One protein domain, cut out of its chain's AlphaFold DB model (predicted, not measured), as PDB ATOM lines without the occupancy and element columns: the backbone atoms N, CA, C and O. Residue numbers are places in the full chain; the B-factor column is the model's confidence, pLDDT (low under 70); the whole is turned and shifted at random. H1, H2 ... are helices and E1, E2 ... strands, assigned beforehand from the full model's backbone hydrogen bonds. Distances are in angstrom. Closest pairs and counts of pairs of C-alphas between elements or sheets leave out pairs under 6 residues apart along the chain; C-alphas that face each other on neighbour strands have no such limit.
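AT A GLANCE: This is residues 6 to 93 of the 93 residues of an uncharacterized protein of Chitinophagaceae bacterium (UniProt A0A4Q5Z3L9). You are looking at a strongly twisted sheet of four strands with two helices packed over one of its faces and no named helix over the other. The long helix H2 crosses over E1 and E2, and the shorter H1 packs beside it over E2; the link from E1 to E2 reaches one end of the long axis at His 35, and the end of H2 lies towards the other. The printed part has 88 residues, with two named helices and four named strands in the order H1 E1 E2 E3 E4 H2. The sheet's order is E1 E2 E3 E4, all antiparallel, and the class is mixed, helices and strands. The whole is compact, with a radius of gyration of the C-alphas of 12.6 A, and elongated, with spans of 43 by 26 by 22 A.

IN THESE COORDINATES: Find C-alpha 22 at (107.516, 131.399, 107.096); there E1 begins, residues 22 to 30, 17.7 A long. E2, residues 39 to 46, is 19.3 A long. E3 holds residues 52 to 55, and E4 residues 61 to 63. H1, residues 6 to 17, begins at C-alpha 6 at (96.881, 129.815, 95.188) and is 16.7 A long. H2, residues 71 to 92, runs 31.0 A to C-alpha 92 at (118.516, 119.380, 102.618).

HOW THE PARTS SIT: Begin with the sheet, a meander, each strand the antiparallel neighbour of the one before. In the hairpin of E1 and E2, N 22 and O 44 are 2.8 A apart, within hydrogen-bond range; E1 bends by 96 degrees at residue 25 and E2 by 71 degrees at residue 42. In the hairpin of E2 and E3, N 53 and O 45 are 2.9 A apart, and in that of E3 and E4, N 62 and O 54 are 2.8 A apart, both within hydrogen-bond range. The edge strands E1 and E4 are apart. H2 is on the sheet at a height of 10.0 A, over E1 and E2, and runs across the strands at 64 degrees to E2 on the local plane; its closest C-alphas to E1 are those of Val 74 and Val 30, 6.1 A. H1 is on the same face at a height of 7.0 A, over E2. H1 and H2 touch, closest at the C-alphas of Cys 9 and Tyr 79, 5.6 A, and run the same way at a tilt of 37 degrees, only just steep. In H1 and H2 every O i to N i+4 pair is within hydrogen-bond range.

THE WHOLE: The C-alphas farthest apart are those of His 35 and Ser 93, 42.5 A. The printed part has no cut, and none of its links is long. The mean pLDDT of the printed part is 91.1; look at residues 92 to 93 for the values under 70.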
ATOM      1  N   PHE A   6      97.225 129.503  93.799       94.56
ATOM      2  CA  PHE A   6      96.881 129.815  95.188       94.56
ATOM      3  C   PHE A   6      96.847 128.564  96.078       94.56
ATOM      4  O   PHE A   6      97.474 128.545  97.135       94.56
ATOM      5  N   GLN A   7      96.163 127.504  95.634       94.88
ATOM      6  CA  GLN A   7      96.101 126.236  96.369       94.88
ATOM      7  C   GLN A   7      97.489 125.611  96.526       94.88
ATOM      8  O   GLN A   7      97.823 125.117  97.599       94.88
ATOM      9  N   GLU A   8      98.325 125.669  95.486       95.25
ATOM     10  CA  GLU A   8      99.705 125.195  95.598       95.25
ATOM     11  C   GLU A   8     100.530 126.025  96.588       95.25
ATOM     12  O   GLU A   8     101.317 125.445  97.330       95.25
ATOM     13  N   CYS A   9     100.365 127.353  96.646       95.81
ATOM     14  CA  CYS A   9     101.032 128.179  97.658       95.81
ATOM     15  C   CYS A   9     100.653 127.742  99.077       95.81
ATOM     16  O   CYS A   9     101.541 127.525  99.897       95.81
ATOM     17  N   VAL A  10      99.353 127.570  99.341       96.31
ATOM     18  CA  VAL A  10      98.831 127.113 100.640       96.31
ATOM     19  C   VAL A  10      99.462 125.780 101.048       96.31
ATOM     20  O   VAL A  10      99.964 125.641 102.163       96.31
ATOM     21  N   GLU A  11      99.505 124.817 100.130       95.62
ATOM     22  CA  GLU A  11     100.113 123.509 100.385       95.62
ATOM     23  C   GLU A  11     101.617 123.589 100.622       95.62
ATOM     24  O   GLU A  11     102.117 122.956 101.544       95.62
ATOM     25  N   ILE A  12     102.349 124.372  99.825       95.75
ATOM     26  CA  ILE A  12     103.798 124.506 100.002       95.75
ATOM     27  C   ILE A  12     104.120 125.115 101.370       95.75
ATOM     28  O   ILE A  12     105.034 124.636 102.035       95.75
ATOM     29  N   VAL A  13     103.386 126.143 101.807       96.38
ATOM     30  CA  VAL A  13     103.603 126.744 103.133       96.38
ATOM     31  C   VAL A  13     103.323 125.721 104.233       96.38
ATOM     32  O   VAL A  13     104.158 125.547 105.118       96.38
ATOM     33  N   LYS A  14     102.217 124.972 104.135       95.56
ATOM     34  CA  LYS A  14     101.899 123.900 105.091       95.56
ATOM     35  C   LYS A  14     102.948 122.791 105.127       95.56
ATOM     36  O   LYS A  14     103.290 122.328 106.211       95.56
ATOM     37  N   ASP A  15     103.480 122.399 103.975       94.06
ATOM     38  CA  ASP A  15     104.535 121.388 103.881       94.06
ATOM     39  C   ASP A  15     105.851 121.860 104.530       94.06
ATOM     40  O   ASP A  15     106.606 121.040 105.047       94.06
ATOM     41  N   LEU A  16     106.139 123.167 104.490       93.12
ATOM     42  CA  LEU A  16     107.371 123.747 105.034       93.12
ATOM     43  C   LEU A  16     107.282 124.064 106.534       93.12
ATOM     44  O   LEU A  16     108.240 123.809 107.258       93.12
ATOM     45  N   VAL A  17     106.168 124.649 106.993       94.44
ATOM     46  CA  VAL A  17     106.034 125.199 108.361       94.44
ATOM     47  C   VAL A  17     104.679 124.915 109.028       94.44
ATOM     48  O   VAL A  17     104.400 125.405 110.121       94.44
ATOM     49  N   GLY A  18     103.797 124.128 108.406       93.75
ATOM     50  CA  GLY A  18     102.453 123.878 108.931       93.75
ATOM     51  C   GLY A  18     101.590 125.145 108.951       93.75
ATOM     52  O   GLY A  18     101.314 125.725 107.906       93.75
ATOM     53  N   ASN A  19     101.141 125.558 110.141       93.81
ATOM     54  CA  ASN A  19     100.379 126.802 110.336       93.81
ATOM     55  C   ASN A  19     101.216 127.901 111.028       93.81
ATOM     56  O   ASN A  19     100.644 128.842 111.576       93.81
ATOM     57  N   ASP A  20     102.543 127.747 111.067       95.31
ATOM     58  CA  ASP A  20     103.467 128.743 111.620       95.31
ATOM     59  C   ASP A  20     103.882 129.777 110.551       95.31
ATOM     60  O   ASP A  20     103.494 129.693 109.378       95.31
ATOM     61  N   TYR A  21     104.659 130.779 110.953       96.12
ATOM     62  CA  TYR A  21     105.154 131.840 110.084       96.12
ATOM     63  C   TYR A  21     106.389 131.390 109.291       96.12
ATOM     64  O   TYR A  21     107.386 130.940 109.854       96.12
ATOM     65  N   LEU A  22     106.359 131.577 107.969       96.50
ATOM     66  CA  LEU A  22     107.516 131.399 107.096       96.50
ATOM     67  C   LEU A  22     108.110 132.765 106.746       96.50
ATOM     68  O   LEU A  22     107.589 133.471 105.883       96.50
ATOM     69  N   TYR A  23     109.211 133.120 107.405       95.06
ATOM     70  CA  TYR A  23     109.975 134.335 107.114       95.06
ATOM     71  C   TYR A  23     110.917 134.129 105.925       95.06
ATOM     72  O   TYR A  23     111.493 133.053 105.747       95.06
ATOM     73  N   PHE A  24     111.086 135.171 105.116       94.31
ATOM     74  CA  PHE A  24     112.022 135.174 103.999       94.31
ATOM     75  C   PHE A  24     113.287 135.946 104.351       94.31
ATOM     76  O   PHE A  24     113.223 137.029 104.927       94.31
ATOM     77  N   ASP A  25     114.436 135.449 103.892       91.38
ATOM     78  CA  ASP A  25     115.697 136.184 104.024       91.38
ATOM     79  C   ASP A  25     115.658 137.526 103.280       91.38
ATOM     80  O   ASP A  25     116.365 138.462 103.640       91.38
ATOM     81  N   HIS A  26     114.922 137.593 102.166       94.00
ATOM     82  CA  HIS A  26     114.783 138.772 101.305       94.00
ATOM     83  C   HIS A  26     113.317 138.877 100.884       94.00
ATOM     84  O   HIS A  26     112.716 137.852 100.536       94.00
ATOM     85  N   SER A  27     112.767 140.093 100.859       94.06
ATOM     86  CA  SER A  27     111.366 140.314 100.505       94.06
ATOM     87  C   SER A  27     111.011 139.798  99.108       94.06
ATOM     88  O   SER A  27     111.825 139.737  98.177       94.06
ATOM     89  N   VAL A  28     109.748 139.409  98.959       93.88
ATOM     90  CA  VAL A  28     109.102 139.238  97.662       93.88
ATOM     91  C   VAL A  28     108.504 140.586  97.278       93.88
ATOM     92  O   VAL A  28     107.476 140.997  97.816       93.88
ATOM     93  N   GLU A  29     109.171 141.282  96.363       92.19
ATOM     94  CA  GLU A  29     108.723 142.584  95.874       92.19
ATOM     95  C   GLU A  29     107.713 142.432  94.735       92.19
ATOM     96  O   GLU A  29     107.945 141.737  93.741       92.19
ATOM     97  N   VAL A  30     106.576 143.108  94.871       88.44
ATOM     98  CA  VAL A  30     105.473 143.084  93.913       88.44
ATOM     99  C   VAL A  30     105.159 144.512  93.515       88.44
ATOM    100  O   VAL A  30     104.723 145.334  94.320       88.44
ATOM    101  N   LYS A  31     105.378 144.818  92.239       86.06
ATOM    102  CA  LYS A  31     105.126 146.145  91.689       86.06
ATOM    103  C   LYS A  31     103.848 146.124  90.862       86.06
ATOM    104  O   LYS A  31     103.791 145.477  89.822       86.06
ATOM    105  N   THR A  32     102.829 146.836  91.332       79.38
ATOM    106  CA  THR A  32     101.518 146.912  90.668       79.38
ATOM    107  C   THR A  32     101.513 147.932  89.533       79.38
ATOM    108  O   THR A  32     100.895 147.704  88.497       79.38
ATOM    109  N   THR A  33     102.247 149.042  89.682       80.38
ATOM    110  CA  THR A  33     102.403 150.061  88.636       80.38
ATOM    111  C   THR A  33     103.833 150.607  88.590       80.38
ATOM    112  O   THR A  33     104.532 150.586  89.604       80.38
ATOM    113  N   PRO A  34     104.300 151.153  87.452       82.38
ATOM    114  CA  PRO A  34     105.651 151.707  87.336       82.38
ATOM    115  C   PRO A  34     105.972 152.839  88.325       82.38
ATOM    116  O   PRO A  34     107.138 153.004  88.691       82.38
ATOM    117  N   HIS A  35     104.954 153.591  88.758       87.50
ATOM    118  CA  HIS A  35     105.095 154.834  89.525       87.50
ATOM    119  C   HIS A  35     104.798 154.691  91.021       87.50
ATOM    120  O   HIS A  35     104.976 155.654  91.763       87.50
ATOM    121  N   THR A  36     104.357 153.518  91.476       83.75
ATOM    122  CA  THR A  36     104.148 153.234  92.898       83.75
ATOM    123  C   THR A  36     105.349 152.502  93.486       83.75
ATOM    124  O   THR A  36     106.077 151.789  92.782       83.75
ATOM    125  N   TYR A  37     105.564 152.682  94.789       86.44
ATOM    126  CA  TYR A  37     106.500 151.844  95.529       86.44
ATOM    127  C   TYR A  37     106.039 150.380  95.478       86.44
ATOM    128  O   TYR A  37     104.829 150.126  95.483       86.44
ATOM    129  N   PRO A  38     106.972 149.417  95.368       88.81
ATOM    130  CA  PRO A  38     106.621 148.006  95.384       88.81
ATOM    131  C   PRO A  38     106.095 147.609  96.765       88.81
ATOM    132  O   PRO A  38     106.617 148.039  97.793       88.81
ATOM    133  N   PHE A  39     105.087 146.745  96.778       89.81
ATOM    134  CA  PHE A  39     104.718 146.007  97.976       89.81
ATOM    135  C   PHE A  39     105.824 144.995  98.289       89.81
ATOM    136  O   PHE A  39     106.273 144.290  97.388       89.81
ATOM    137  N   SER A  40     106.261 144.919  99.545       93.81
ATOM    138  CA  SER A  40     107.334 144.018  99.975       93.81
ATOM    139  C   SER A  40     106.794 143.003 100.971       93.81
ATOM    140  O   SER A  40     106.566 143.351 102.125       93.81
ATOM    141  N   ALA A  41     106.613 141.755 100.538       94.88
ATOM    142  CA  ALA A  41     106.225 140.667 101.432       94.88
ATOM    143  C   ALA A  41     107.461 140.037 102.087       94.88
ATOM    144  O   ALA A  41     108.314 139.483 101.393       94.88
ATOM    145  N   TRP A  42     107.543 140.092 103.414       96.81
ATOM    146  CA  TRP A  42     108.668 139.580 104.208       96.81
ATOM    147  C   TRP A  42     108.410 138.219 104.846       96.81
ATOM    148  O   TRP A  42     109.352 137.497 105.166       96.81
ATOM    149  N   ALA A  43     107.144 137.849 105.002       96.94
ATOM    150  CA  ALA A  43     106.756 136.536 105.484       96.94
ATOM    151  C   ALA A  43     105.423 136.103 104.880       96.94
ATOM    152  O   ALA A  43     104.675 136.911 104.321       96.94
ATOM    153  N   VAL A  44     105.124 134.815 105.010       97.38
ATOM    154  CA  VAL A  44     103.841 134.220 104.647       97.38
ATOM    155  C   VAL A  44     103.413 133.227 105.721       97.38
ATOM    156  O   VAL A  44     104.251 132.555 106.320       97.38
ATOM    157  N   CYS A  45     102.113 133.098 105.954       97.31
ATOM    158  CA  CYS A  45     101.567 132.011 106.757       97.31
ATOM    159  C   CYS A  45     100.221 131.547 106.210       97.31
ATOM    160  O   CYS A  45      99.588 132.214 105.383       97.31
ATOM    161  N   VAL A  46      99.802 130.371 106.667       97.56
ATOM    162  CA  VAL A  46      98.500 129.793 106.350       97.56
ATOM    163  C   VAL A  46      97.745 129.561 107.648       97.56
ATOM    164  O   VAL A  46      98.259 128.937 108.574       97.56
ATOM    165  N   SER A  47      96.510 130.053 107.718       96.00
ATOM    166  CA  SER A  47      95.650 129.815 108.872       96.00
ATOM    167  C   SER A  47      95.125 128.370 108.885       96.00
ATOM    168  O   SER A  47      95.036 127.722 107.837       96.00
ATOM    169  N   PRO A  48      94.645 127.858 110.036       94.12
ATOM    170  CA  PRO A  48      93.982 126.553 110.101       94.12
ATOM    171  C   PRO A  48      92.761 126.401 109.174       94.12
ATOM    172  O   PRO A  48      92.288 125.285 108.979       94.12
ATOM    173  N   LYS A  49      92.247 127.507 108.618       94.62
ATOM    174  CA  LYS A  49      91.130 127.549 107.665       94.62
ATOM    175  C   LYS A  49      91.577 127.608 106.196       94.62
ATOM    176  O   LYS A  49      90.752 127.926 105.348       94.62
ATOM    177  N   ASP A  50      92.850 127.336 105.900       93.88
ATOM    178  CA  ASP A  50      93.429 127.409 104.546       93.88
ATOM    179  C   ASP A  50      93.453 128.823 103.940       93.88
ATOM    180  O   ASP A  50      93.494 128.999 102.723       93.88
ATOM    181  N   GLU A  51      93.463 129.852 104.788       95.38
ATOM    182  CA  GLU A  51      93.594 131.240 104.348       95.38
ATOM    183  C   GLU A  51      95.065 131.656 104.344       95.38
ATOM    184  O   GLU A  51      95.783 131.418 105.318       95.38
ATOM    185  N   LEU A  52      95.502 132.301 103.267       96.19
ATOM    186  CA  LEU A  52      96.881 132.741 103.082       96.19
ATOM    187  C   LEU A  52      97.040 134.197 103.528       96.19
ATOM    188  O   LEU A  52      96.256 135.058 103.124       96.19
ATOM    189  N   TYR A  53      98.078 134.473 104.311       96.81
ATOM    190  CA  TYR A  53      98.431 135.821 104.747       96.81
ATOM    191  C   TYR A  53      99.877 136.130 104.383       96.81
ATOM    192  O   TYR A  53     100.736 135.250 104.425       96.81
ATOM    193  N   VAL A  54     100.146 137.389 104.054       95.62
ATOM    194  CA  VAL A  54     101.494 137.913 103.809       95.62
ATOM    195  C   VAL A  54     101.792 139.047 104.780       95.62
ATOM    196  O   VAL A  54     100.906 139.839 105.093       95.62
ATOM    197  N   MET A  55     103.029 139.119 105.255       96.75
ATOM    198  CA  MET A  55     103.490 140.195 106.130       96.75
ATOM    199  C   MET A  55     104.208 141.260 105.307       96.75
ATOM    200  O   MET A  55     105.083 140.912 104.511       96.75
ATOM    201  N   ASP A  56     103.854 142.526 105.489       94.31
ATOM    202  CA  ASP A  56     104.530 143.647 104.835       94.31
ATOM    203  C   ASP A  56     105.802 144.100 105.582       94.31
ATOM    204  O   ASP A  56     106.283 143.436 106.502       94.31
ATOM    205  N   SER A  57     106.394 145.216 105.147       92.12
ATOM    206  CA  SER A  57     107.591 145.807 105.762       92.12
ATOM    207  C   SER A  57     107.353 146.450 107.127       92.12
ATOM    208  O   SER A  57     108.323 146.691 107.838       92.12
ATOM    209  N   ASP A  58     106.099 146.729 107.477       94.62
ATOM    210  CA  ASP A  58     105.695 147.332 108.749       94.62
ATOM    211  C   ASP A  58     105.206 146.260 109.743       94.62
ATOM    212  O   ASP A  58     104.538 146.576 110.729       94.62
ATOM    213  N   GLU A  59     105.527 144.988 109.477       94.31
ATOM    214  CA  GLU A  59     105.136 143.813 110.266       94.31
ATOM    215  C   GLU A  59     103.611 143.595 110.344       94.31
ATOM    216  O   GLU A  59     103.108 142.895 111.229       94.31
ATOM    217  N   GLN A  60     102.851 144.156 109.398       96.38
ATOM    218  CA  GLN A  60     101.405 143.973 109.326       96.38
ATOM    219  C   GLN A  60     101.047 142.775 108.452       96.38
ATOM    220  O   GLN A  60     101.588 142.582 107.362       96.38
ATOM    221  N   TRP A  61     100.094 141.973 108.929       95.50
ATOM    222  CA  TRP A  61      99.600 140.795 108.224       95.50
ATOM    223  C   TRP A  61      98.363 141.120 107.395       95.50
ATOM    224  O   TRP A  61      97.341 141.563 107.921       95.50
ATOM    225  N   HIS A  62      98.438 140.805 106.107       93.44
ATOM    226  CA  HIS A  62      97.384 141.046 105.132       93.44
ATOM    227  C   HIS A  62      96.867 139.724 104.595       93.44
ATOM    228  O   HIS A  62      97.647 138.890 104.129       93.44
ATOM    229  N   LYS A  63      95.549 139.532 104.638       94.94
ATOM    230  CA  LYS A  63      94.919 138.375 104.004       94.94
ATOM    231  C   LYS A  63      94.986 138.527 102.486       94.94
ATOM    232  O   LYS A  63      94.665 139.583 101.949       94.94
ATOM    233  N   VAL A  64      95.367 137.458 101.794       92.62
ATOM    234  CA  VAL A  64      95.337 137.407 100.332       92.62
ATOM    235  C   VAL A  64      93.913 137.072  99.883       92.62
ATOM    236  O   VAL A  64      93.514 135.909  99.895       92.62
ATOM    237  N   GLU A  65      93.152 138.095  99.496       89.62
ATOM    238  CA  GLU A  65      91.791 137.960  98.958       89.62
ATOM    239  C   GLU A  65      91.842 137.875  97.425       89.62
ATOM    240  O   GLU A  65      92.396 138.752  96.762       89.62
ATOM    241  N   LEU A  66      91.287 136.810  96.839       86.19
ATOM    242  CA  LEU A  66      91.379 136.548  95.392       86.19
ATOM    243  C   LEU A  66      90.581 137.548  94.547       86.19
ATOM    244  O   LEU A  66      90.820 137.668  93.345       86.19
ATOM    245  N   GLU A  67      89.641 138.253  95.168       86.31
ATOM    246  CA  GLU A  67      88.850 139.318  94.568       86.31
ATOM    247  C   GLU A  67      89.649 140.623  94.403       86.31
ATOM    248  O   GLU A  67      89.237 141.490  93.630       86.31
ATOM    249  N   ASP A  68      90.792 140.774  95.087       84.56
ATOM    250  CA  ASP A  68      91.691 141.913  94.889       84.56
ATOM    251  C   ASP A  68      92.440 141.770  93.554       84.56
ATOM    252  O   ASP A  68      93.130 140.784  93.281       84.56
ATOM    253  N   VAL A  69      92.347 142.809  92.722       79.38
ATOM    254  CA  VAL A  69      92.998 142.882  91.408       79.38
ATOM    255  C   VAL A  69      94.516 142.654  91.479       79.38
ATOM    256  O   VAL A  69      95.103 142.079  90.558       79.38
ATOM    257  N   ASN A  70      95.154 143.047  92.582       83.56
ATOM    258  CA  ASN A  70      96.595 142.926  92.783       83.56
ATOM    259  C   ASN A  70      97.008 141.592  93.418       83.56
ATOM    260  O   ASN A  70      98.184 141.226  93.330       83.56
ATOM    261  N   ALA A  71      96.078 140.833  94.013       86.50
ATOM    262  CA  ALA A  71      96.398 139.566  94.673       86.50
ATOM    263  C   ALA A  71      97.022 138.558  93.702       86.50
ATOM    264  O   ALA A  71      97.938 137.826  94.070       86.50
ATOM    265  N   SER A  72      96.597 138.567  92.436       87.69
ATOM    266  CA  SER A  72      97.161 137.706  91.389       87.69
ATOM    267  C   SER A  72      98.676 137.889  91.201       87.69
ATOM    268  O   SER A  72      99.404 136.902  91.062       87.69
ATOM    269  N   LEU A  73      99.168 139.133  91.262       88.81
ATOM    270  CA  LEU A  73     100.592 139.457  91.151       88.81
ATOM    271  C   LEU A  73     101.362 138.980  92.384       88.81
ATOM    272  O   LEU A  73     102.432 138.386  92.252       88.81
ATOM    273  N   VAL A  74     100.790 139.185  93.574       90.31
ATOM    274  CA  VAL A  74     101.377 138.716  94.837       90.31
ATOM    275  C   VAL A  74     101.489 137.195  94.844       90.31
ATOM    276  O   VAL A  74     102.565 136.661  95.105       90.31
ATOM    277  N   ILE A  75     100.414 136.494  94.483       93.00
ATOM    278  CA  ILE A  75     100.365 135.030  94.435       93.00
ATOM    279  C   ILE A  75     101.380 134.482  93.431       93.00
ATOM    280  O   ILE A  75     102.078 133.520  93.742       93.00
ATOM    281  N   GLY A  76     101.491 135.090  92.246       92.25
ATOM    282  CA  GLY A  76     102.444 134.664  91.221       92.25
ATOM    283  C   GLY A  76     103.900 134.764  91.684       92.25
ATOM    284  O   GLY A  76     104.644 133.785  91.585       92.25
ATOM    285  N   SER A  77     104.300 135.911  92.242       92.81
ATOM    286  CA  SER A  77     105.659 136.103  92.769       92.81
ATOM    287  C   SER A  77     105.937 135.208  93.981       92.81
ATOM    288  O   SER A  77     107.007 134.601  94.086       92.81
ATOM    289  N   LEU A  78     104.958 135.067  94.878       94.56
ATOM    290  CA  LEU A  78     105.054 134.209  96.055       94.56
ATOM    291  C   LEU A  78     105.221 132.734  95.666       94.56
ATOM    292  O   LEU A  78     106.081 132.046  96.211       94.56
ATOM    293  N   TYR A  79     104.458 132.257  94.683       95.25
ATOM    294  CA  TYR A  79     104.543 130.885  94.190       95.25
ATOM    295  C   TYR A  79     105.947 130.520  93.709       95.25
ATOM    296  O   TYR A  79     106.474 129.462  94.062       95.25
ATOM    297  N   GLN A  80     106.577 131.409  92.936       93.12
ATOM    298  CA  GLN A  80     107.939 131.205  92.443       93.12
ATOM    299  C   GLN A  80     108.932 131.062  93.602       93.12
ATOM    300  O   GLN A  80     109.729 130.119  93.619       93.12
ATOM    301  N   ARG A  81     108.846 131.948  94.604       94.44
ATOM    302  CA  ARG A  81     109.681 131.887  95.813       94.44
ATOM    303  C   ARG A  81     109.463 130.580  96.579       94.44
ATOM    304  O   ARG A  81     110.429 129.878  96.876       94.44
ATOM    305  N   LEU A  82     108.208 130.227  96.848       95.00
ATOM    306  CA  LEU A  82     107.836 129.035  97.612       95.00
ATOM    307  C   LEU A  82     108.273 127.736  96.927       95.00
ATOM    308  O   LEU A  82     108.800 126.840  97.585       95.00
ATOM    309  N   LYS A  83     108.130 127.630  95.600       94.69
ATOM    310  CA  LYS A  83     108.618 126.467  94.841       94.69
ATOM    311  C   LYS A  83     110.122 126.271  94.991       94.69
ATOM    312  O   LYS A  83     110.557 125.143  95.220       94.69
ATOM    313  N   LEU A  84     110.907 127.344  94.888       93.06
ATOM    314  CA  LEU A  84     112.358 127.276  95.074       93.06
ATOM    315  C   LEU A  84     112.716 126.833  96.496       93.06
ATOM    316  O   LEU A  84     113.557 125.950  96.665       93.06
ATOM    317  N   MET A  85     112.036 127.379  97.507       92.31
ATOM    318  CA  MET A  85     112.237 126.979  98.903       92.31
ATOM    319  C   MET A  85     111.899 125.504  99.131       92.31
ATOM    320  O   MET A  85     112.705 124.787  99.717       92.31
ATOM    321  N   ARG A  86     110.773 125.014  98.599       92.06
ATOM    322  CA  ARG A  86     110.384 123.599  98.695       92.06
ATOM    323  C   ARG A  86     111.412 122.661  98.068       92.06
ATOM    324  O   ARG A  86     111.720 121.625  98.648       92.06
ATOM    325  N   ILE A  87     111.952 123.018  96.902       89.81
ATOM    326  CA  ILE A  87     113.005 122.233  96.240       89.81
ATOM    327  C   ILE A  87     114.278 122.208  97.092       89.81
ATOM    328  O   ILE A  87     114.902 121.159  97.221       89.81
ATOM    329  N   ASN A  88     114.668 123.345  97.669       86.75
ATOM    330  CA  ASN A  88     115.864 123.429  98.506       86.75
ATOM    331  C   ASN A  88     115.696 122.662  99.823       86.75
ATOM    332  O   ASN A  88     116.612 121.947 100.215       86.75
ATOM    333  N   TYR A  89     114.521 122.741 100.448       83.12
ATOM    334  CA  TYR A  89     114.186 121.965 101.641       83.12
ATOM    335  C   TYR A  89     114.256 120.456 101.369       83.12
ATOM    336  O   TYR A  89     114.923 119.727 102.095       83.12
ATOM    337  N   ALA A  90     113.666 119.995 100.261       74.31
ATOM    338  CA  ALA A  90     113.711 118.587  99.868       74.31
ATOM    339  C   ALA A  90     115.127 118.068  99.552       74.31
ATOM    340  O   ALA A  90     115.349 116.866  99.605       74.31
ATOM    341  N   LYS A  91     116.075 118.946  99.198       71.19
ATOM    342  CA  LYS A  91     117.491 118.582  99.003       71.19
ATOM    343  C   LYS A  91     118.297 118.554 100.304       71.19
ATOM    344  O   LYS A  91     119.377 117.972 100.315       71.19
ATOM    345  N   ALA A  92     117.838 119.267 101.330       65.25
ATOM    346  CA  ALA A  92     118.516 119.380 102.618       65.25
ATOM    347  C   ALA A  92     118.077 118.298 103.623       65.25
ATOM    348  O   ALA A  92     118.802 118.053 104.586       65.25
ATOM    349  N   SER A  93     116.908 117.684 103.399       55.28
ATOM    350  CA  SER A  93     116.408 116.505 104.120       55.28
ATOM    351  C   SER A  93     116.940 115.200 103.537       55.28
ATOM    352  O   SER A  93     116.929 114.220 104.313       55.28
TER     353      SER A  93